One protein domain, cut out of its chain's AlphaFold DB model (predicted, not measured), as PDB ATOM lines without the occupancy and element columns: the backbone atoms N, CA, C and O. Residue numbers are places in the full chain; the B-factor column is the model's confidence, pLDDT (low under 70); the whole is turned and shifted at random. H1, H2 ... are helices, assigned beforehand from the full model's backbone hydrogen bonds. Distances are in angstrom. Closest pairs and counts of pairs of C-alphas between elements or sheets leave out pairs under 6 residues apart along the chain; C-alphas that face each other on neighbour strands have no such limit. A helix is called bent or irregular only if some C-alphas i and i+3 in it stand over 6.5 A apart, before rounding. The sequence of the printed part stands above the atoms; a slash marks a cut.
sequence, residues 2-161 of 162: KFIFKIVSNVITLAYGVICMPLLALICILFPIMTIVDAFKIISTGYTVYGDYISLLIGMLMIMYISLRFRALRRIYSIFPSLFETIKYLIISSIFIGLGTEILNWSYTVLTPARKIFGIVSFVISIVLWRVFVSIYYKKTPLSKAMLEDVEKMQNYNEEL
ATOM      1  N   LYS A   2      20.114  11.806  88.566       66.25
ATOM      2  CA  LYS A   2      21.311  12.432  87.946       66.25
ATOM      3  C   LYS A   2      21.880  11.679  86.724       66.25
ATOM      4  O   LYS A   2      22.323  12.314  85.773       66.25
ATOM      5  N   PHE A   3      21.827  10.344  86.719       73.88
ATOM      6  CA  PHE A   3      22.337   9.517  85.616       73.88
ATOM      7  C   PHE A   3      21.494   9.629  84.331       73.88
ATOM      8  O   PHE A   3      22.043   9.826  83.251       73.88
ATOM      9  N   ILE A   4      20.162   9.607  84.455       76.69
ATOM     10  CA  ILE A   4      19.229   9.729  83.321       76.69
ATOM     11  C   ILE A   4      19.356  11.116  82.675       76.69
ATOM     12  O   ILE A   4      19.500  11.214  81.460       76.69
ATOM     13  N   PHE A   5      19.414  12.181  83.482       75.62
ATOM     14  CA  PHE A   5      19.649  13.541  82.978       75.62
ATOM     15  C   PHE A   5      20.980  13.673  82.223       75.62
ATOM     16  O   PHE A   5      21.048  14.372  81.213       75.62
ATOM     17  N   LYS A   6      22.033  12.978  82.673       78.06
ATOM     18  CA  LYS A   6      23.340  12.982  82.001       78.06
ATOM     19  C   LYS A   6      23.285  12.286  80.639       78.06
ATOM     20  O   LYS A   6      23.844  12.811  79.680       78.06
ATOM     21  N   ILE A   7      22.587  11.153  80.540       83.12
ATOM     22  CA  ILE A   7      22.401  10.432  79.272       83.12
ATOM     23  C   ILE A   7      21.599  11.284  78.288       83.12
ATOM     24  O   ILE A   7      22.062  11.514  77.175       83.12
ATOM     25  N   VAL A   8      20.447  11.813  78.713       83.25
ATOM     26  CA  VAL A   8      19.595  12.660  77.863       83.25
ATOM     27  C   VAL A   8      20.365  13.887  77.374       83.25
ATOM     28  O   VAL A   8      20.354  14.189  76.184       83.25
ATOM     29  N   SER A   9      21.112  14.550  78.262       78.88
ATOM     30  CA  SER A   9      21.960  15.681  77.883       78.88
ATOM     31  C   SER A   9      23.007  15.296  76.838       78.88
ATOM     32  O   SER A   9      23.209  16.065  75.907       78.88
ATOM     33  N   ASN A  10      23.672  14.146  76.976       82.31
ATOM     34  CA  ASN A  10      24.685  13.709  76.014       82.31
ATOM     35  C   ASN A  10      24.074  13.354  74.654       82.31
ATOM     36  O   ASN A  10      24.652  13.699  73.628       82.31
ATOM     37  N   VAL A  11      22.902  12.712  74.636       86.81
ATOM     38  CA  VAL A  11      22.180  12.394  73.395       86.81
ATOM     39  C   VAL A  11      21.787  13.674  72.660       86.81
ATOM     40  O   VAL A  11      22.014  13.775  71.458       86.81
ATOM     41  N   ILE A  12      21.281  14.682  73.377       84.81
ATOM     42  CA  ILE A  12      20.953  15.994  72.799       84.81
ATOM     43  C   ILE A  12      22.206  16.673  72.233       84.81
ATOM     44  O   ILE A  12      22.176  17.163  71.106       84.81
ATOM     45  N   THR A  13      23.317  16.679  72.979       81.81
ATOM     46  CA  THR A  13      24.591  17.233  72.496       81.81
ATOM     47  C   THR A  13      25.057  16.536  71.221       81.81
ATOM     48  O   THR A  13      25.486  17.206  70.286       81.81
ATOM     49  N   LEU A  14      24.956  15.207  71.164       84.81
ATOM     50  CA  LEU A  14      25.416  14.420  70.026       84.81
ATOM     51  C   LEU A  14      24.516  14.632  68.803       84.81
ATOM     52  O   LEU A  14      25.022  14.913  67.722       84.81
ATOM     53  N   ALA A  15      23.194  14.607  68.979       87.00
ATOM     54  CA  ALA A  15      22.244  14.887  67.904       87.00
ATOM     55  C   ALA A  15      22.452  16.293  67.319       87.00
ATOM     56  O   ALA A  15      22.565  16.459  66.106       87.00
ATOM     57  N   TYR A  16      22.581  17.307  68.176       87.25
ATOM     58  CA  TYR A  16      22.820  18.679  67.738       87.25
ATOM     59  C   TYR A  16      24.201  18.853  67.084       87.25
ATOM     60  O   TYR A  16      24.330  19.540  66.072       87.25
ATOM     61  N   GLY A  17      25.236  18.221  67.638       84.31
ATOM     62  CA  GLY A  17      26.597  18.282  67.111       84.31
ATOM     63  C   GLY A  17      26.776  17.567  65.774       84.31
ATOM     64  O   GLY A  17      27.613  17.989  64.988       84.31
ATOM     65  N   VAL A  18      25.986  16.531  65.492       87.00
ATOM     66  CA  VAL A  18      26.045  15.784  64.225       87.00
ATOM     67  C   VAL A  18      25.131  16.392  63.161       87.00
ATOM     68  O   VAL A  18      25.483  16.385  61.986       87.00
ATOM     69  N   ILE A  19      23.974  16.935  63.545       88.06
ATOM     70  CA  ILE A  19      22.980  17.435  62.583       88.06
ATOM     71  C   ILE A  19      23.089  18.954  62.421       88.06
ATOM     72  O   ILE A  19      23.324  19.452  61.321       88.06
ATOM     73  N   CYS A  20      22.935  19.709  63.509       89.06
ATOM     74  CA  CYS A  20      22.788  21.163  63.445       89.06
ATOM     75  C   CYS A  20      24.113  21.888  63.198       89.06
ATOM     76  O   CYS A  20      24.144  22.843  62.428       89.06
ATOM     77  N   MET A  21      25.208  21.458  63.833       88.44
ATOM     78  CA  MET A  21      26.503  22.142  63.702       88.44
ATOM     79  C   MET A  21      27.137  22.018  62.311       88.44
ATOM     80  O   MET A  21      27.564  23.047  61.786       88.44
ATOM     81  N   PRO A  22      27.184  20.835  61.669       90.19
ATOM     82  CA  PRO A  22      27.731  20.718  60.321       90.19
ATOM     83  C   PRO A  22      26.872  21.470  59.311       90.19
ATOM     84  O   PRO A  22      27.410  22.134  58.430       90.19
ATOM     85  N   LEU A  23      25.545  21.438  59.484       91.06
ATOM     86  CA  LEU A  23      24.625  22.218  58.665       91.06
ATOM     87  C   LEU A  23      24.867  23.724  58.830       91.06
ATOM     88  O   LEU A  23      24.992  24.430  57.834       91.06
ATOM     89  N   LEU A  24      24.992  24.217  60.067       92.94
ATOM     90  CA  LEU A  24      25.301  25.623  60.335       92.94
ATOM     91  C   LEU A  24      26.636  26.024  59.706       92.94
ATOM     92  O   LEU A  24      26.702  27.055  59.044       92.94
ATOM     93  N   ALA A  25      27.683  25.216  59.884       91.69
ATOM     94  CA  ALA A  25      28.998  25.479  59.310       91.69
ATOM     95  C   ALA A  25      28.947  25.527  57.775       91.69
ATOM     96  O   ALA A  25      29.487  26.453  57.174       91.69
ATOM     97  N   LEU A  26      28.247  24.578  57.146       93.56
ATOM     98  CA  LEU A  26      28.061  24.534  55.699       93.56
ATOM     99  C   LEU A  26      27.337  25.788  55.191       93.56
ATOM    100  O   LEU A  26      27.822  26.438  54.267       93.56
ATOM    101  N   ILE A  27      26.217  26.162  55.819       93.00
ATOM    102  CA  ILE A  27      25.462  27.365  55.445       93.00
ATOM    103  C   ILE A  27      26.331  28.612  55.638       93.00
ATOM    104  O   ILE A  27      26.399  29.436  54.736       93.00
ATOM    105  N   CYS A  28      27.060  28.731  56.749       93.19
ATOM    106  CA  CYS A  28      27.931  29.880  57.015       93.19
ATOM    107  C   CYS A  28      29.043  30.057  55.966       93.19
ATOM    108  O   CYS A  28      29.469  31.182  55.718       93.19
ATOM    109  N   ILE A  29      29.524  28.968  55.355       93.12
ATOM    110  CA  ILE A  29      30.529  29.018  54.283       93.12
ATOM    111  C   ILE A  29      29.875  29.344  52.938       93.12
ATOM    112  O   ILE A  29      30.366  30.197  52.198       93.12
ATOM    113  N   LEU A  30      28.775  28.668  52.602       93.81
ATOM    114  CA  LEU A  30      28.139  28.792  51.291       93.81
ATOM    115  C   LEU A  30      27.363  30.100  51.129       93.81
ATOM    116  O   LEU A  30      27.372  30.683  50.049       93.81
ATOM    117  N   PHE A  31      26.722  30.588  52.188       93.44
ATOM    118  CA  PHE A  31      25.878  31.780  52.155       93.44
ATOM    119  C   PHE A  31      26.585  33.040  51.622       93.44
ATOM    120  O   PHE A  31      26.058  33.647  50.684       93.44
ATOM    121  N   PRO A  32      27.771  33.453  52.121       91.69
ATOM    122  CA  PRO A  32      28.470  34.621  51.578       91.69
ATOM    123  C   PRO A  32      28.885  34.426  50.112       91.69
ATOM    124  O   PRO A  32      28.870  35.377  49.337       91.69
ATOM    125  N   ILE A  33      29.213  33.198  49.698       92.88
ATOM    126  CA  ILE A  33      29.569  32.892  48.305       92.88
ATOM    127  C   ILE A  33      28.339  33.042  47.405       92.88
ATOM    128  O   ILE A  33      28.397  33.738  46.393       92.88
ATOM    129  N   MET A  34      27.218  32.426  47.787       93.06
ATOM    130  CA  MET A  34      25.964  32.483  47.033       93.06
ATOM    131  C   MET A  34      25.444  33.915  46.907       93.06
ATOM    132  O   MET A  34      25.123  34.348  45.807       93.06
ATOM    133  N   THR A  35      25.437  34.676  48.002       93.12
ATOM    134  CA  THR A  35      24.975  36.074  48.001       93.12
ATOM    135  C   THR A  35      25.843  36.979  47.126       93.12
ATOM    136  O   THR A  35      25.304  37.800  46.389       93.12
ATOM    137  N   ILE A  36      27.168  36.794  47.110       93.56
ATOM    138  CA  ILE A  36      28.048  37.508  46.168       93.56
ATOM    139  C   ILE A  36      27.718  37.130  44.719       93.56
ATOM    140  O   ILE A  36      27.602  38.011  43.867       93.56
ATOM    141  N   VAL A  37      27.559  35.837  44.426       94.31
ATOM    142  CA  VAL A  37      27.204  35.362  43.078       94.31
ATOM    143  C   VAL A  37      25.873  35.961  42.624       94.31
ATOM    144  O   VAL A  37      25.765  36.424  41.488       94.31
ATOM    145  N   ASP A  38      24.876  36.007  43.502       94.19
ATOM    146  CA  ASP A  38      23.575  36.583  43.184       94.19
ATOM    147  C   ASP A  38      23.643  38.105  43.029       94.19
ATOM    148  O   ASP A  38      23.040  38.637  42.101       94.19
ATOM    149  N   ALA A  39      24.466  38.808  43.812       93.69
ATOM    150  CA  ALA A  39      24.733  40.228  43.593       93.69
ATOM    151  C   ALA A  39      25.300  40.499  42.185       93.69
ATOM    152  O   ALA A  39      24.827  41.399  41.485       93.69
ATOM    153  N   PHE A  40      26.251  39.684  41.715       94.25
ATOM    154  CA  PHE A  40      26.763  39.784  40.342       94.25
ATOM    155  C   PHE A  40      25.693  39.481  39.289       94.25
ATOM    156  O   PHE A  40      25.634  40.165  38.262       94.25
ATOM    157  N   LYS A  41      24.825  38.493  39.525       93.75
ATOM    158  CA  LYS A  41      23.694  38.208  38.627       93.75
ATOM    159  C   LYS A  41      22.720  39.380  38.565       93.75
ATOM    160  O   LYS A  41      22.331  39.759  37.464       93.75
ATOM    161  N   ILE A  42      22.370  39.992  39.697       93.06
ATOM    162  CA  ILE A  42      21.467  41.153  39.742       93.06
ATOM    163  C   ILE A  42      22.052  42.307  38.924       93.06
ATOM    164  O   ILE A  42      21.370  42.892  38.082       93.06
ATOM    165  N   ILE A  43      23.343  42.596  39.110       92.62
ATOM    166  CA  ILE A  43      24.026  43.686  38.403       92.62
ATOM    167  C   ILE A  43      24.117  43.413  36.897       92.62
ATOM    168  O   ILE A  43      23.848  44.314  36.105       92.62
ATOM    169  N   SER A  44      24.490  42.193  36.500       92.00
ATOM    170  CA  SER A  44      24.719  41.840  35.090       92.00
ATOM    171  C   SER A  44      23.431  41.671  34.290       92.00
ATOM    172  O   SER A  44      23.348  42.131  33.155       92.00
ATOM    173  N   THR A  45      22.421  41.028  34.873       90.00
ATOM    174  CA  THR A  45      21.147  40.760  34.193       90.00
ATOM    175  C   THR A  45      20.176  41.927  34.310       90.00
ATOM    176  O   THR A  45      19.304  42.093  33.464       90.00
ATOM    177  N   GLY A  46      20.317  42.753  35.348       86.12
ATOM    178  CA  GLY A  46      19.385  43.833  35.634       86.12
ATOM    179  C   GLY A  46      18.057  43.374  36.231       86.12
ATOM    180  O   GLY A  46      17.152  44.204  36.342       86.12
ATOM    181  N   TYR A  47      17.948  42.101  36.622       86.38
ATOM    182  CA  TYR A  47      16.758  41.506  37.222       86.38
ATOM    183  C   TYR A  47      17.001  41.112  38.678       86.38
ATOM    184  O   TYR A  47      18.112  40.765  39.077       86.38
ATOM    185  N   THR A  48      15.931  41.149  39.466       89.38
ATOM    186  CA  THR A  48      15.932  40.671  40.847       89.38
ATOM    187  C   THR A  48      16.019  39.151  40.899       89.38
ATOM    188  O   THR A  48      15.425  38.462  40.068       89.38
ATOM    189  N   VAL A  49      16.698  38.623  41.911       88.38
ATOM    190  CA  VAL A  49      16.784  37.183  42.176       88.38
ATOM    191  C   VAL A  49      15.871  36.847  43.352       88.38
ATOM    192  O   VAL A  49      15.806  37.595  44.327       88.38
ATOM    193  N   TYR A  50      15.160  35.722  43.276       81.62
ATOM    194  CA  TYR A  50      14.459  35.181  44.438       81.62
ATOM    195  C   TYR A  50      15.486  34.608  45.415       81.62
ATOM    196  O   TYR A  50      16.134  33.608  45.111       81.62
ATOM    197  N   GLY A  51      15.637  35.250  46.572       74.88
ATOM    198  CA  GLY A  51      16.552  34.808  47.615       74.88
ATOM    199  C   GLY A  51      16.017  35.145  49.000       74.88
ATOM    200  O   GLY A  51      15.693  36.293  49.281       74.88
ATOM    201  N   ASP A  52      15.953  34.140  49.873       85.69
ATOM    202  CA  ASP A  52      15.519  34.278  51.268       85.69
ATOM    203  C   ASP A  52      16.699  34.660  52.181       85.69
ATOM    204  O   ASP A  52      17.002  33.986  53.172       85.69
ATOM    205  N   TYR A  53      17.413  35.738  51.836       89.69
ATOM    206  CA  TYR A  53      18.656  36.118  52.519       89.69
ATOM    207  C   TYR A  53      18.421  36.414  54.008       89.69
ATOM    208  O   TYR A  53      19.166  35.941  54.868       89.69
ATOM    209  N   ILE A  54      17.353  37.153  54.325       90.94
ATOM    210  CA  ILE A  54      16.995  37.525  55.702       90.94
ATOM    211  C   ILE A  54      16.563  36.304  56.519       90.94
ATOM    212  O   ILE A  54      17.016  36.129  57.651       90.94
ATOM    213  N   SER A  55      15.737  35.426  55.949       91.38
ATOM    214  CA  SER A  55      15.260  34.219  56.633       91.38
ATOM    215  C   SER A  55      16.412  33.269  56.962       91.38
ATOM    216  O   SER A  55      16.489  32.751  58.078       91.38
ATOM    217  N   LEU A  56      17.355  33.090  56.031       91.75
ATOM    218  CA  LEU A  56      18.559  32.288  56.255       91.75
ATOM    219  C   LEU A  56      19.470  32.907  57.322       91.75
ATOM    220  O   LEU A  56      19.970  32.184  58.184       91.75
ATOM    221  N   LEU A  57      19.639  34.235  57.326       93.94
ATOM    222  CA  LEU A  57      20.377  34.942  58.379       93.94
ATOM    223  C   LEU A  57      19.760  34.725  59.761       93.94
ATOM    224  O   LEU A  57      20.471  34.390  60.712       93.94
ATOM    225  N   ILE A  58      18.439  34.861  59.867       94.19
ATOM    226  CA  ILE A  58      17.702  34.611  61.108       94.19
ATOM    227  C   ILE A  58      17.868  33.149  61.544       94.19
ATOM    228  O   ILE A  58      18.119  32.891  62.721       94.19
ATOM    229  N   GLY A  59      17.792  32.197  60.612       93.06
ATOM    230  CA  GLY A  59      18.014  30.777  60.883       93.06
ATOM    231  C   GLY A  59      19.407  30.498  61.453       93.06
ATOM    232  O   GLY A  59      19.527  29.854  62.497       93.06
ATOM    233  N   MET A  60      20.457  31.044  60.832       94.06
ATOM    234  CA  MET A  60      21.834  30.917  61.328       94.06
ATOM    235  C   MET A  60      21.992  31.497  62.739       94.06
ATOM    236  O   MET A  60      22.567  30.850  63.617       94.06
ATOM    237  N   LEU A  61      21.441  32.692  62.980       93.62
ATOM    238  CA  LEU A  61      21.473  33.344  64.289       93.62
ATOM    239  C   LEU A  61      20.711  32.548  65.352       93.62
ATOM    240  O   LEU A  61      21.197  32.427  66.473       93.62
ATOM    241  N   MET A  62      19.557  31.967  65.015       93.12
ATOM    242  CA  MET A  62      18.792  31.131  65.942       93.12
ATOM    243  C   MET A  62      19.542  29.856  66.320       93.12
ATOM    244  O   MET A  62      19.618  29.531  67.506       93.12
ATOM    245  N   ILE A  63      20.131  29.150  65.350       91.62
ATOM    246  CA  ILE A  63      20.909  27.937  65.632       91.62
ATOM    247  C   ILE A  63      22.081  28.290  66.558       91.62
ATOM    248  O   ILE A  63      22.231  27.660  67.605       91.62
ATOM    249  N   MET A  64      22.835  29.346  66.240       90.56
ATOM    250  CA  MET A  64      23.954  29.830  67.059       90.56
ATOM    251  C   MET A  64      23.522  30.336  68.448       90.56
ATOM    252  O   MET A  64      24.229  30.172  69.439       90.56
ATOM    253  N   TYR A  65      22.348  30.951  68.566       90.19
ATOM    254  CA  TYR A  65      21.811  31.371  69.858       90.19
ATOM    255  C   TYR A  65      21.464  30.162  70.735       90.19
ATOM    256  O   TYR A  65      21.813  30.117  71.919       90.19
ATOM    257  N   ILE A  66      20.813  29.151  70.153       87.56
ATOM    258  CA  ILE A  66      20.429  27.920  70.848       87.56
ATOM    259  C   ILE A  66      21.673  27.171  71.344       87.56
ATOM    260  O   ILE A  66      21.693  26.745  72.503       87.56
ATOM    261  N   SER A  67      22.730  27.054  70.531       86.69
ATOM    262  CA  SER A  67      23.967  26.384  70.962       86.69
ATOM    263  C   SER A  67      24.616  27.055  72.170       86.69
ATOM    264  O   SER A  67      25.147  26.365  73.038       86.69
ATOM    265  N   LEU A  68      24.548  28.386  72.259       83.88
ATOM    266  CA  LEU A  68      25.093  29.158  73.374       83.88
ATOM    267  C   LEU A  68      24.202  29.150  74.615       83.88
ATOM    268  O   LEU A  68      24.705  29.235  75.741       83.88
ATOM    269  N   ARG A  69      22.884  29.051  74.433       84.31
ATOM    270  CA  ARG A  69      21.918  29.095  75.534       84.31
ATOM    271  C   ARG A  69      21.980  27.843  76.403       84.31
ATOM    272  O   ARG A  69      21.899  27.949  77.626       84.31
ATOM    273  N   PHE A  70      22.128  26.665  75.799       80.88
ATOM    274  CA  PHE A  70      22.100  25.395  76.525       80.88
ATOM    275  C   PHE A  70      23.506  24.881  76.842       80.88
ATOM    276  O   PHE A  70      24.311  24.625  75.949       80.88
ATOM    277  N   ARG A  71      23.785  24.618  78.128       74.62
ATOM    278  CA  ARG A  71      25.088  24.104  78.594       74.62
ATOM    279  C   ARG A  71      25.505  22.806  77.898       74.62
ATOM    280  O   ARG A  71      26.676  22.636  77.581       74.62
ATOM    281  N   ALA A  72      24.552  21.910  77.650       76.69
ATOM    282  CA  ALA A  72      24.794  20.657  76.939       76.69
ATOM    283  C   ALA A  72      25.341  20.899  75.523       76.69
ATOM    284  O   ALA A  72      26.258  20.205  75.095       76.69
ATOM    285  N   LEU A  73      24.810  21.901  74.821       82.25
ATOM    286  CA  LEU A  73      25.190  22.226  73.449       82.25
ATOM    287  C   LEU A  73      26.514  22.991  73.392       82.25
ATOM    288  O   LEU A  73      27.354  22.687  72.547       82.25
ATOM    289  N   ARG A  74      26.759  23.894  74.352       81.19
ATOM    290  CA  ARG A  74      28.032  24.629  74.459       81.19
ATOM    291  C   ARG A  74      29.261  23.727  74.533       81.19
ATOM    292  O   ARG A  74      30.325  24.129  74.080       81.19
ATOM    293  N   ARG A  75      29.125  22.500  75.052       76.44
ATOM    294  CA  ARG A  75      30.230  21.526  75.132       76.44
ATOM    295  C   ARG A  75      30.862  21.209  73.777       76.44
ATOM    296  O   ARG A  75      32.026  20.832  73.743       76.44
ATOM    297  N   ILE A  76      30.132  21.370  72.673       81.12
ATOM    298  CA  ILE A  76      30.676  21.136  71.328       81.12
ATOM    299  C   ILE A  76      31.837  22.093  71.043       81.12
ATOM    300  O   ILE A  76      32.836  21.691  70.452       81.12
ATOM    301  N   TYR A  77      31.753  23.330  71.534       79.56
ATOM    302  CA  TYR A  77      32.827  24.311  71.398       79.56
ATOM    303  C   TYR A  77      34.038  23.985  72.272       79.56
ATOM    304  O   TYR A  77      35.140  24.404  71.958       79.56
ATOM    305  N   SER A  78      33.880  23.185  73.328       72.38
ATOM    306  CA  SER A  78      35.019  22.656  74.087       72.38
ATOM    307  C   SER A  78      35.778  21.575  73.307       72.38
ATOM    308  O   SER A  78      36.981  21.429  73.482       72.38
ATOM    309  N   ILE A  79      35.082  20.821  72.446       75.44
ATOM    310  CA  ILE A  79      35.687  19.798  71.573       75.44
ATOM    311  C   ILE A  79      36.358  20.463  70.365       75.44
ATOM    312  O   ILE A  79      37.453  20.070  69.971       75.44
ATOM    313  N   PHE A  80      35.720  21.494  69.803       78.31
ATOM    314  CA  PHE A  80      36.244  22.280  68.686       78.31
ATOM    315  C   PHE A  80      36.285  23.778  69.046       78.31
ATOM    316  O   PHE A  80      35.376  24.520  68.660       78.31
ATOM    317  N   PRO A  81      37.334  24.251  69.747       71.12
ATOM    318  CA  PRO A  81      37.435  25.640  70.221       71.12
ATOM    319  C   PRO A  81      37.387  26.669  69.091       71.12
ATOM    320  O   PRO A  81      36.711  27.692  69.180       71.12
ATOM    321  N   SER A  82      38.029  26.356  67.965       78.75
ATOM    322  CA  SER A  82      38.058  27.225  66.788       78.75
ATOM    323  C   SER A  82      36.711  27.338  66.070       78.75
ATOM    324  O   SER A  82      36.498  28.302  65.330       78.75
ATOM    325  N   LEU A  83      35.787  26.390  66.280       83.50
ATOM    326  CA  LEU A  83      34.492  26.357  65.598       83.50
ATOM    327  C   LEU A  83      33.650  27.584  65.953       83.50
ATOM    328  O   LEU A  83      33.024  28.169  65.073       83.50
ATOM    329  N   PHE A  84      33.666  27.996  67.222       84.44
ATOM    330  CA  PHE A  84      32.876  29.129  67.693       84.44
ATOM    331  C   PHE A  84      33.299  30.436  67.013       84.44
ATOM    332  O   PHE A  84      32.482  31.100  66.373       84.44
ATOM    333  N   GLU A  85      34.588  30.766  67.094       83.75
ATOM    334  CA  GLU A  85      35.143  31.985  66.505       83.75
ATOM    335  C   GLU A  85      35.017  32.002  64.980       83.75
ATOM    336  O   GLU A  85      34.709  33.045  64.399       83.75
ATOM    337  N   THR A  86      35.179  30.845  64.331       87.12
ATOM    338  CA  THR A  86      35.032  30.714  62.874       87.12
ATOM    339  C   THR A  86      33.585  30.937  62.435       87.12
ATOM    340  O   THR A  86      33.331  31.734  61.533       87.12
ATOM    341  N   ILE A  87      32.618  30.287  63.090       90.44
ATOM    342  CA  ILE A  87      31.194  30.482  62.792       90.44
ATOM    343  C   ILE A  87      30.793  31.930  63.075       90.44
ATOM    344  O   ILE A  87      30.122  32.548  62.254       90.44
ATOM    345  N   LYS A  88      31.246  32.514  64.190       89.12
ATOM    346  CA  LYS A  88      30.990  33.921  64.522       89.12
ATOM    347  C   LYS A  88      31.504  34.858  63.425       89.12
ATOM    348  O   LYS A  88      30.759  35.725  62.975       89.12
ATOM    349  N   TYR A  89      32.737  34.655  62.956       90.75
ATOM    350  CA  TYR A  89      33.315  35.416  61.846       90.75
ATOM    351  C   TYR A  89      32.455  35.320  60.576       90.75
ATOM    352  O   TYR A  89      32.128  36.339  59.961       90.75
ATOM    353  N   LEU A  90      32.068  34.100  60.194       92.62
ATOM    354  CA  LEU A  90      31.294  33.843  58.979       92.62
ATOM    355  C   LEU A  90      29.865  34.390  59.068       92.62
ATOM    356  O   LEU A  90      29.372  34.947  58.091       92.62
ATOM    357  N   ILE A  91      29.217  34.306  60.233       93.44
ATOM    358  CA  ILE A  91      27.899  34.910  60.470       93.44
ATOM    359  C   ILE A  91      27.988  36.432  60.345       93.44
ATOM    360  O   ILE A  91      27.163  37.032  59.664       93.44
ATOM    361  N   ILE A  92      29.006  37.067  60.939       92.81
ATOM    362  CA  ILE A  92      29.209  38.517  60.805       92.81
ATOM    363  C   ILE A  92      29.380  38.890  59.327       92.81
ATOM    364  O   ILE A  92      28.715  39.808  58.853       92.81
ATOM    365  N   SER A  93      30.213  38.159  58.582       93.19
ATOM    366  CA  SER A  93      30.366  38.354  57.133       93.19
ATOM    367  C   SER A  93      29.039  38.227  56.387       93.19
ATOM    368  O   SER A  93      28.664  39.113  55.616       93.19
ATOM    369  N   SER A  94      28.290  37.172  56.696       94.19
ATOM    370  CA  SER A  94      26.986  36.881  56.111       94.19
ATOM    371  C   SER A  94      25.976  37.999  56.367       94.19
ATOM    372  O   SER A  94      25.225  38.337  55.460       94.19
ATOM    373  N   ILE A  95      25.964  38.613  57.555       95.06
ATOM    374  CA  ILE A  95      25.052  39.721  57.876       95.06
ATOM    375  C   ILE A  95      25.287  40.901  56.933       95.06
ATOM    376  O   ILE A  95      24.347  41.383  56.309       95.06
ATOM    377  N   PHE A  96      26.531  41.355  56.793       95.44
ATOM    378  CA  PHE A  96      26.836  42.506  55.942       95.44
ATOM    379  C   PHE A  96      26.582  42.212  54.461       95.44
ATOM    380  O   PHE A  96      25.942  43.008  53.776       95.44
ATOM    381  N   ILE A  97      27.061  41.066  53.968       94.31
ATOM    382  CA  ILE A  97      26.924  40.695  52.555       94.31
ATOM    383  C   ILE A  97      25.454  40.408  52.218       94.31
ATOM    384  O   ILE A  97      24.954  40.898  51.206       94.31
ATOM    385  N   GLY A  98      24.741  39.682  53.079       94.12
ATOM    386  CA  GLY A  98      23.326  39.360  52.905       94.12
ATOM    387  C   GLY A  98      22.439  40.602  52.922       94.12
ATOM    388  O   GLY A  98      21.650  40.787  52.002       94.12
ATOM    389  N   LEU A  99      22.622  41.511  53.890       94.62
ATOM    390  CA  LEU A  99      21.888  42.784  53.920       94.62
ATOM    391  C   LEU A  99      22.216  43.669  52.713       94.62
ATOM    392  O   LEU A  99      21.319  44.271  52.129       94.62
ATOM    393  N   GLY A 100      23.488  43.738  52.308       94.69
ATOM    394  CA  GLY A 100      23.883  44.473  51.106       94.69
ATOM    395  C   GLY A 100      23.224  43.915  49.841       94.69
ATOM    396  O   GLY A 100      22.759  44.684  49.003       94.69
ATOM    397  N   THR A 101      23.152  42.588  49.725       94.75
ATOM    398  CA  THR A 101      22.535  41.899  48.582       94.75
ATOM    399  C   THR A 101      21.017  42.067  48.581       94.75
ATOM    400  O   THR A 101      20.442  42.293  47.524       94.75
ATOM    401  N   GLU A 102      20.364  42.045  49.745       94.50
ATOM    402  CA  GLU A 102      18.928  42.328  49.876       94.50
ATOM    403  C   GLU A 102      18.596  43.757  49.423       94.50
ATOM    404  O   GLU A 102      17.686  43.963  48.622       94.50
ATOM    405  N   ILE A 103      19.374  44.754  49.865       93.94
ATOM    406  CA  ILE A 103      19.193  46.152  49.443       93.94
ATOM    407  C   ILE A 103      19.403  46.292  47.933       93.94
ATOM    408  O   ILE A 103      18.626  46.979  47.267       93.94
ATOM    409  N   LEU A 104      20.430  45.635  47.384       94.69
ATOM    410  CA  LEU A 104      20.680  45.587  45.947       94.69
ATOM    411  C   LEU A 104      19.498  44.951  45.203       94.69
ATOM    412  O   LEU A 104      19.013  45.513  44.230       94.69
ATOM    413  N   ASN A 105      18.981  43.825  45.682       93.75
ATOM    414  CA  ASN A 105      17.839  43.146  45.081       93.75
ATOM    415  C   ASN A 105      16.588  44.037  45.098       93.75
ATOM    416  O   ASN A 105      15.948  44.257  44.070       93.75
ATOM    417  N   TRP A 106      16.291  44.651  46.243       92.56
ATOM    418  CA  TRP A 106      15.201  45.610  46.387       92.56
ATOM    419  C   TRP A 106      15.360  46.814  45.454       92.56
ATOM    420  O   TRP A 106      14.377  47.303  44.895       92.56
ATOM    421  N   SER A 107      16.583  47.301  45.244       92.12
ATOM    422  CA  SER A 107      16.820  48.470  44.399       92.12
ATOM    423  C   SER A 107      16.544  48.208  42.913       92.12
ATOM    424  O   SER A 107      16.191  49.141  42.190       92.12
ATOM    425  N   TYR A 108      16.626  46.944  42.488       91.31
ATOM    426  CA  TYR A 108      16.329  46.486  41.131       91.31
ATOM    427  C   TYR A 108      14.856  46.091  40.914       91.31
ATOM    428  O   TYR A 108      14.475  45.805  39.781       91.31
ATOM    429  N   THR A 109      14.000  46.159  41.944       88.75
ATOM    430  CA  THR A 109      12.540  45.947  41.795       88.75
ATOM    431  C   THR A 109      11.869  47.004  40.917       88.75
ATOM    432  O   THR A 109      10.867  46.731  40.262       88.75
ATOM    433  N   VAL A 110      12.420  48.219  40.887       85.81
ATOM    434  CA  VAL A 110      11.944  49.314  40.039       85.81
ATOM    435  C   VAL A 110      13.102  49.799  39.184       85.81
ATOM    436  O   VAL A 110      14.168  50.136  39.690       85.81
ATOM    437  N   LEU A 111      12.873  49.874  37.876       77.44
ATOM    438  CA  LEU A 111      13.897  50.113  36.855       77.44
ATOM    439  C   LEU A 111      14.360  51.583  36.751       77.44
ATOM    440  O   LEU A 111      14.692  52.048  35.663       77.44
ATOM    441  N   THR A 112      14.419  52.330  37.857       89.06
ATOM    442  CA  THR A 112      14.947  53.704  37.845       89.06
ATOM    443  C   THR A 112      16.477  53.715  37.999       89.06
ATOM    444  O   THR A 112      17.013  53.066  38.903       89.06
ATOM    445  N   PRO A 113      17.220  54.479  37.170       89.31
ATOM    446  CA  PRO A 113      18.686  54.519  37.226       89.31
ATOM    447  C   PRO A 113      19.244  54.920  38.598       89.31
ATOM    448  O   PRO A 113      20.175  54.290  39.095       89.31
ATOM    449  N   ALA A 114      18.634  55.916  39.246       91.56
ATOM    450  CA  ALA A 114      19.059  56.390  40.563       91.56
ATOM    451  C   ALA A 114      18.993  55.290  41.637       91.56
ATOM    452  O   ALA A 114      19.888  55.178  42.474       91.56
ATOM    453  N   ARG A 115      17.962  54.436  41.592       90.88
ATOM    454  CA  ARG A 115      17.766  53.357  42.568       90.88
ATOM    455  C   ARG A 115      18.760  52.216  42.348       90.88
ATOM    456  O   ARG A 115      19.328  51.714  43.315       90.88
ATOM    457  N   LYS A 116      19.065  51.879  41.090       91.38
ATOM    458  CA  LYS A 116      20.128  50.915  40.754       91.38
ATOM    459  C   LYS A 116      21.491  51.373  41.277       91.38
ATOM    460  O   LYS A 116      22.163  50.604  41.958       91.38
ATOM    461  N   ILE A 117      21.854  52.638  41.035       93.00
ATOM    462  CA  ILE A 117      23.102  53.231  41.548       93.00
ATOM    463  C   ILE A 117      23.143  53.152  43.074       93.00
ATOM    464  O   ILE A 117      24.141  52.700  43.629       93.00
ATOM    465  N   PHE A 118      22.049  53.524  43.745       94.44
ATOM    466  CA  PHE A 118      21.945  53.416  45.198       94.44
ATOM    467  C   PHE A 118      22.218  51.987  45.683       94.44
ATOM    468  O   PHE A 118      23.075  51.802  46.539       94.44
ATOM    469  N   GLY A 119      21.570  50.974  45.099       94.12
ATOM    470  CA  GLY A 119      21.780  49.581  45.514       94.12
ATOM    471  C   GLY A 119      23.206  49.082  45.297       94.12
ATOM    472  O   GLY A 119      23.759  48.437  46.185       94.12
ATOM    473  N   ILE A 120      23.835  49.420  44.163       95.06
ATOM    474  CA  ILE A 120      25.240  49.064  43.901       95.06
ATOM    475  C   ILE A 120      26.152  49.714  44.945       95.06
ATOM    476  O   ILE A 120      26.989  49.040  45.544       95.06
ATOM    477  N   VAL A 121      25.976  51.015  45.194       96.31
ATOM    478  CA  VAL A 121      26.767  51.755  46.186       96.31
ATOM    479  C   VAL A 121      26.561  51.174  47.585       96.31
ATOM    480  O   VAL A 121      27.541  50.926  48.284       96.31
ATOM    481  N   SER A 122      25.320  50.883  47.983       95.94
ATOM    482  CA  SER A 122      25.009  50.240  49.263       95.94
ATOM    483  C   SER A 122      25.669  48.869  49.404       95.94
ATOM    484  O   SER A 122      26.245  48.585  50.452       95.94
ATOM    485  N   PHE A 123      25.653  48.038  48.358       95.88
ATOM    486  CA  PHE A 123      26.311  46.731  48.372       95.88
ATOM    487  C   PHE A 123      27.831  46.850  48.560       95.88
ATOM    488  O   PHE A 123      28.405  46.183  49.424       95.88
ATOM    489  N   VAL A 124      28.480  47.749  47.812       95.94
ATOM    490  CA  VAL A 124      29.923  48.012  47.949       95.94
ATOM    491  C   VAL A 124      30.253  48.519  49.355       95.94
ATOM    492  O   VAL A 124      31.189  48.018  49.983       95.94
ATOM    493  N   ILE A 125      29.465  49.460  49.884       96.69
ATOM    494  CA  ILE A 125      29.630  49.971  51.250       96.69
ATOM    495  C   ILE A 125      29.501  48.837  52.273       96.69
ATOM    496  O   ILE A 125      30.341  48.751  53.165       96.69
ATOM    497  N   SER A 126      28.531  47.929  52.137       95.62
ATOM    498  CA  SER A 126      28.387  46.784  53.044       95.62
ATOM    499  C   SER A 126      29.624  45.879  53.060       95.62
ATOM    500  O   SER A 126      30.068  45.474  54.136       95.62
ATOM    501  N   ILE A 127      30.235  45.605  51.899       94.06
ATOM    502  CA  ILE A 127      31.478  44.816  51.822       94.06
ATOM    503  C   ILE A 127      32.632  45.538  52.532       94.06
ATOM    504  O   ILE A 127      33.407  44.913  53.265       94.06
ATOM    505  N   VAL A 128      32.754  46.853  52.337       95.38
ATOM    506  CA  VAL A 128      33.789  47.666  52.993       95.38
ATOM    507  C   VAL A 128      33.574  47.692  54.507       95.38
ATOM    508  O   VAL A 128      34.513  47.433  55.261       95.38
ATOM    509  N   LEU A 129      32.343  47.939  54.960       94.81
ATOM    510  CA  LEU A 129      31.986  47.983  56.378       94.81
ATOM    511  C   LEU A 129      32.270  46.658  57.076       94.81
ATOM    512  O   LEU A 129      32.829  46.670  58.170       94.81
ATOM    513  N   TRP A 130      31.972  45.526  56.436       93.88
ATOM    514  CA  TRP A 130      32.336  44.214  56.963       93.88
ATOM    515  C   TRP A 130      33.840  44.096  57.225       93.88
ATOM    516  O   TRP A 130      34.248  43.716  58.325       93.88
ATOM    517  N   ARG A 131      34.677  44.449  56.240       91.88
ATOM    518  CA  ARG A 131      36.136  44.371  56.393       91.88
ATOM    519  C   ARG A 131      36.643  45.286  57.497       91.88
ATOM    520  O   ARG A 131      37.499  44.870  58.280       91.88
ATOM    521  N   VAL A 132      36.116  46.507  57.579       93.25
ATOM    522  CA  VAL A 132      36.461  47.462  58.639       93.25
ATOM    523  C   VAL A 132      36.057  46.908  60.004       93.25
ATOM    524  O   VAL A 132      36.879  46.884  60.919       93.25
ATOM    525  N   PHE A 133      34.834  46.396  60.131       91.12
ATOM    526  CA  PHE A 133      34.315  45.828  61.371       91.12
ATOM    527  C   PHE A 133      35.177  44.662  61.859       91.12
ATOM    528  O   PHE A 133      35.650  44.670  62.994       91.12
ATOM    529  N   VAL A 134      35.451  43.693  60.982       88.81
ATOM    530  CA  VAL A 134      36.312  42.543  61.278       88.81
ATOM    531  C   VAL A 134      37.718  42.992  61.673       88.81
ATOM    532  O   VAL A 134      38.256  42.508  62.666       88.81
ATOM    533  N   SER A 135      38.304  43.943  60.945       87.12
ATOM    534  CA  SER A 135      39.651  44.444  61.241       87.12
ATOM    535  C   SER A 135      39.717  45.118  62.609       87.12
ATOM    536  O   SER A 135      40.669  44.903  63.351       87.12
ATOM    537  N   ILE A 136      38.704  45.905  62.985       88.00
ATOM    538  CA  ILE A 136      38.640  46.558  64.300       88.00
ATOM    539  C   ILE A 136      38.423  45.528  65.411       88.00
ATOM    540  O   ILE A 136      39.099  45.585  66.440       88.00
ATOM    541  N   TYR A 137      37.496  44.591  65.205       84.50
ATOM    542  CA  TYR A 137      37.151  43.570  66.189       84.50
ATOM    543  C   TYR A 137      38.351  42.660  66.484       84.50
ATOM    544  O   TYR A 137      38.808  42.574  67.624       84.50
ATOM    545  N   TYR A 138      38.949  42.073  65.445       81.38
ATOM    546  CA  TYR A 138      40.064  41.136  65.596       81.38
ATOM    547  C   TYR A 138      41.433  41.804  65.776       81.38
ATOM    548  O   TYR A 138      42.408  41.120  66.076       81.38
ATOM    549  N   LYS A 139      41.536  43.137  65.681       80.75
ATOM    550  CA  LYS A 139      42.725  43.872  66.148       80.75
ATOM    551  C   LYS A 139      42.850  43.839  67.672       80.75
ATOM    552  O   LYS A 139      43.965  43.778  68.181       80.75
ATOM    553  N   LYS A 140      41.727  43.904  68.399       72.62
ATOM    554  CA  LYS A 140      41.712  43.868  69.874       72.62
ATOM    555  C   LYS A 140      41.858  42.447  70.416       72.62
ATOM    556  O   LYS A 140      42.533  42.247  71.416       72.62
ATOM    557  N   THR A 141      41.263  41.474  69.733       69.94
ATOM    558  CA  THR A 141      41.342  40.048  70.068       69.94
ATOM    559  C   THR A 141      41.776  39.280  68.823       69.94
ATOM    560  O   THR A 141      40.916  38.918  68.018       69.94
ATOM    561  N   PRO A 142      43.092  39.066  68.611       71.00
ATOM    562  CA  PRO A 142      43.587  38.361  67.435       71.00
ATOM    563  C   PRO A 142      42.921  37.002  67.332       71.00
ATOM    564  O   PRO A 142      42.871  36.273  68.316       71.00
ATOM    565  N   LEU A 143      42.448  36.650  66.142       66.69
ATOM    566  CA  LEU A 143      41.725  35.401  65.906       66.69
ATOM    567  C   LEU A 143      42.558  34.182  66.354       66.69
ATOM    568  O   LEU A 143      42.031  33.278  66.988       66.69
ATOM    569  N   SER A 144      43.879  34.228  66.151       65.38
ATOM    570  CA  SER A 144      44.828  33.211  66.622       65.38
ATOM    571  C   SER A 144      44.949  33.113  68.145       65.38
ATOM    572  O   SER A 144      45.169  32.022  68.653       65.38
ATOM    573  N   LYS A 145      44.805  34.226  68.878       64.06
ATOM    574  CA  LYS A 145      44.823  34.233  70.348       64.06
ATOM    575  C   LYS A 145      43.461  33.866  70.921       64.06
ATOM    576  O   LYS A 145      43.408  33.038  71.813       64.06
ATOM    577  N   ALA A 146      42.375  34.395  70.362       61.00
ATOM    578  CA  ALA A 146      41.011  34.055  70.759       61.00
ATOM    579  C   ALA A 146      40.722  32.555  70.573       61.00
ATOM    580  O   ALA A 146      40.173  31.923  71.466       61.00
ATOM    581  N   MET A 147      41.189  31.957  69.467       61.03
ATOM    582  CA  MET A 147      41.094  30.509  69.230       61.03
ATOM    583  C   MET A 147      41.832  29.654  70.275       61.03
ATOM    584  O   MET A 147      41.487  28.484  70.430       61.03
ATOM    585  N   LEU A 148      42.842  30.207  70.961       55.81
ATOM    586  CA  LEU A 148      43.654  29.511  71.967       55.81
ATOM    587  C   LEU A 148      43.217  29.836  73.412       55.81
ATOM    588  O   LEU A 148      43.226  28.945  74.253       55.81
ATOM    589  N   GLU A 149      42.800  31.075  73.697       53.12
ATOM    590  CA  GLU A 149      42.357  31.547  75.024       53.12
ATOM    591  C   GLU A 149      40.933  31.094  75.392       53.12
ATOM    592  O   GLU A 149      40.628  30.936  76.575       53.12
ATOM    593  N   ASP A 150      40.042  30.841  74.422       53.44
ATOM    594  CA  ASP A 150      38.667  30.406  74.728       53.44
ATOM    595  C   ASP A 150      38.590  29.004  75.357       53.44
ATOM    596  O   ASP A 150      37.556  28.643  75.923       53.44
ATOM    597  N   VAL A 151      39.684  28.232  75.339       51.66
ATOM    598  CA  VAL A 151      39.794  26.979  76.103       51.66
ATOM    599  C   VAL A 151      39.637  27.248  77.608       51.66
ATOM    600  O   VAL A 151      38.911  26.515  78.277       51.66
ATOM    601  N   GLU A 152      40.223  28.337  78.121       46.94
ATOM    602  CA  GLU A 152      40.201  28.707  79.546       46.94
ATOM    603  C   GLU A 152      38.855  29.326  79.965       46.94
ATOM    604  O   GLU A 152      38.267  28.956  80.983       46.94
ATOM    605  N   LYS A 153      38.286  30.231  79.154       51.16
ATOM    606  CA  LYS A 153      37.001  30.883  79.485       51.16
ATOM    607  C   LYS A 153      35.796  29.955  79.344       51.16
ATOM    608  O   LYS A 153      34.863  30.046  80.142       51.16
ATOM    609  N   MET A 154      35.793  29.041  78.370       52.09
ATOM    610  CA  MET A 154      34.711  28.057  78.227       52.09
ATOM    611  C   MET A 154      34.746  26.977  79.322       52.09
ATOM    612  O   MET A 154      33.702  26.388  79.624       52.09
ATOM    613  N   GLN A 155      35.910  26.728  79.938       48.28
ATOM    614  CA  GLN A 155      36.023  25.906  81.147       48.28
ATOM    615  C   GLN A 155      35.379  26.602  82.355       48.28
ATOM    616  O   GLN A 155      34.531  25.988  83.002       48.28
ATOM    617  N   ASN A 156      35.616  27.903  82.564       44.28
ATOM    618  CA  ASN A 156      34.983  28.659  83.660       44.28
ATOM    619  C   ASN A 156      33.444  28.707  83.566       44.28
ATOM    620  O   ASN A 156      32.758  28.507  84.565       44.28
ATOM    621  N   TYR A 157      32.861  28.820  82.365       47.66
ATOM    622  CA  TYR A 157      31.397  28.718  82.182       47.66
ATOM    623  C   TYR A 157      30.805  27.335  82.516       47.66
ATOM    624  O   TYR A 157      29.580  27.185  82.620       47.66
ATOM    625  N   ASN A 158      31.644  26.301  82.631       47.16
ATOM    626  CA  ASN A 158      31.259  24.992  83.144       47.16
ATOM    627  C   ASN A 158      31.525  24.843  84.651       47.16
ATOM    628  O   ASN A 158      30.902  23.974  85.259       47.16
ATOM    629  N   GLU A 159      32.382  25.656  85.257       47.19
ATOM    630  CA  GLU A 159      32.706  25.585  86.688       47.19
ATOM    631  C   GLU A 159      31.834  26.510  87.549       47.19
ATOM    632  O   GLU A 159      31.452  26.123  88.647       47.19
ATOM    633  N   GLU A 160      31.390  27.660  87.031       41.50
ATOM    634  CA  GLU A 160      30.626  28.678  87.783       41.50
ATOM    635  C   GLU A 160      29.174  28.294  88.168       41.50
ATOM    636  O   GLU A 160      28.408  29.130  88.641       41.50
ATOM    637  N   LEU A 161      28.755  27.039  87.988       45.78
ATOM    638  CA  LEU A 161      27.414  26.551  88.365       45.78
ATOM    639  C   LEU A 161      27.481  25.162  89.025       45.78
ATOM    640  O   LEU A 161      26.751  24.245  88.620       45.78
TER     641      LEU A 161
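This is residues 2 to 161 of the 162 residues of an uncharacterized protein of uncultured Clostridium sp (UniProt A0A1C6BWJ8). What shape is this? Long helices lie lengthwise in a loose, elongated group with H4 in the middle, touched by bent H1, by H2 and by H5, which folds back on H4 as a hairpin. At one end short H3 crosses H1a, and H6 makes a corner with H5. What is it built of? The printed part has 160 residues with six named helices, H1 to H6, and no named strand: all helix, loose, radius of gyration of the C-alphas 19.2 A, spans 65 by 34 by 20 A.

How does the longest helix run? H1, residues 2 to 45, was assigned as one helix by its hydrogen bonds but is bent, C-alphas 29 and 32 being 6.6 A apart; H1a, residues 2 to 29, and H1b, residues 32 to 45, stand at 30 degrees, a shallow tilt. Which helix is the hub? It is H4, residues 81 to 107, in a bundle, helices side by side, with H1b (closest C-alphas Pro 32 and Ser 94, 5.3 A) and H5, residues 113 to 140. H4 and H5 form a hairpin, closest C-alphas Leu 104 and Gly 119, 4.2 A; H2, residues 53 to 69, touches residues 91 to 102 of H4, closest C-alphas Tyr 53 and Gly 98, 5.7 A. What do the remaining helices touch? H3, residues 71 to 79, touches residues 9 to 17 of H1a, closest C-alphas Thr 13 and Leu 73, 5.1 A; H6, residues 143 to 159, touches residues 81 to 85 of H4, closest C-alphas Ser 82 and Met 147, 5.1 A. Are the O i to N i+4 pairs within hydrogen-bond range? Every pair is in H1b and H2; H1a has 21 of 24, H4 22 of 23, H5 23 of 24, H6 8 of 13, and H3 1 of 5 beside 5 of 6 O i to N i+3 pairs.

Where are the anchors? H1a begins at C-alpha 2 (21.311, 12.432, 87.946), and H6 ends at C-alpha 159 (32.706, 25.585, 86.688). How long are the helices? From first to last C-alpha, H1a measures 38.6 A, H4 40.2 A and H5 41.3 A.

How large is it? The two C-alphas farthest apart, Phe 3 and Pro 113, are 66.2 A apart; the printed part has no cut and no long link. Where is confidence low? Residues 2, 141 and 143 to 161 are under 70 in pLDDT.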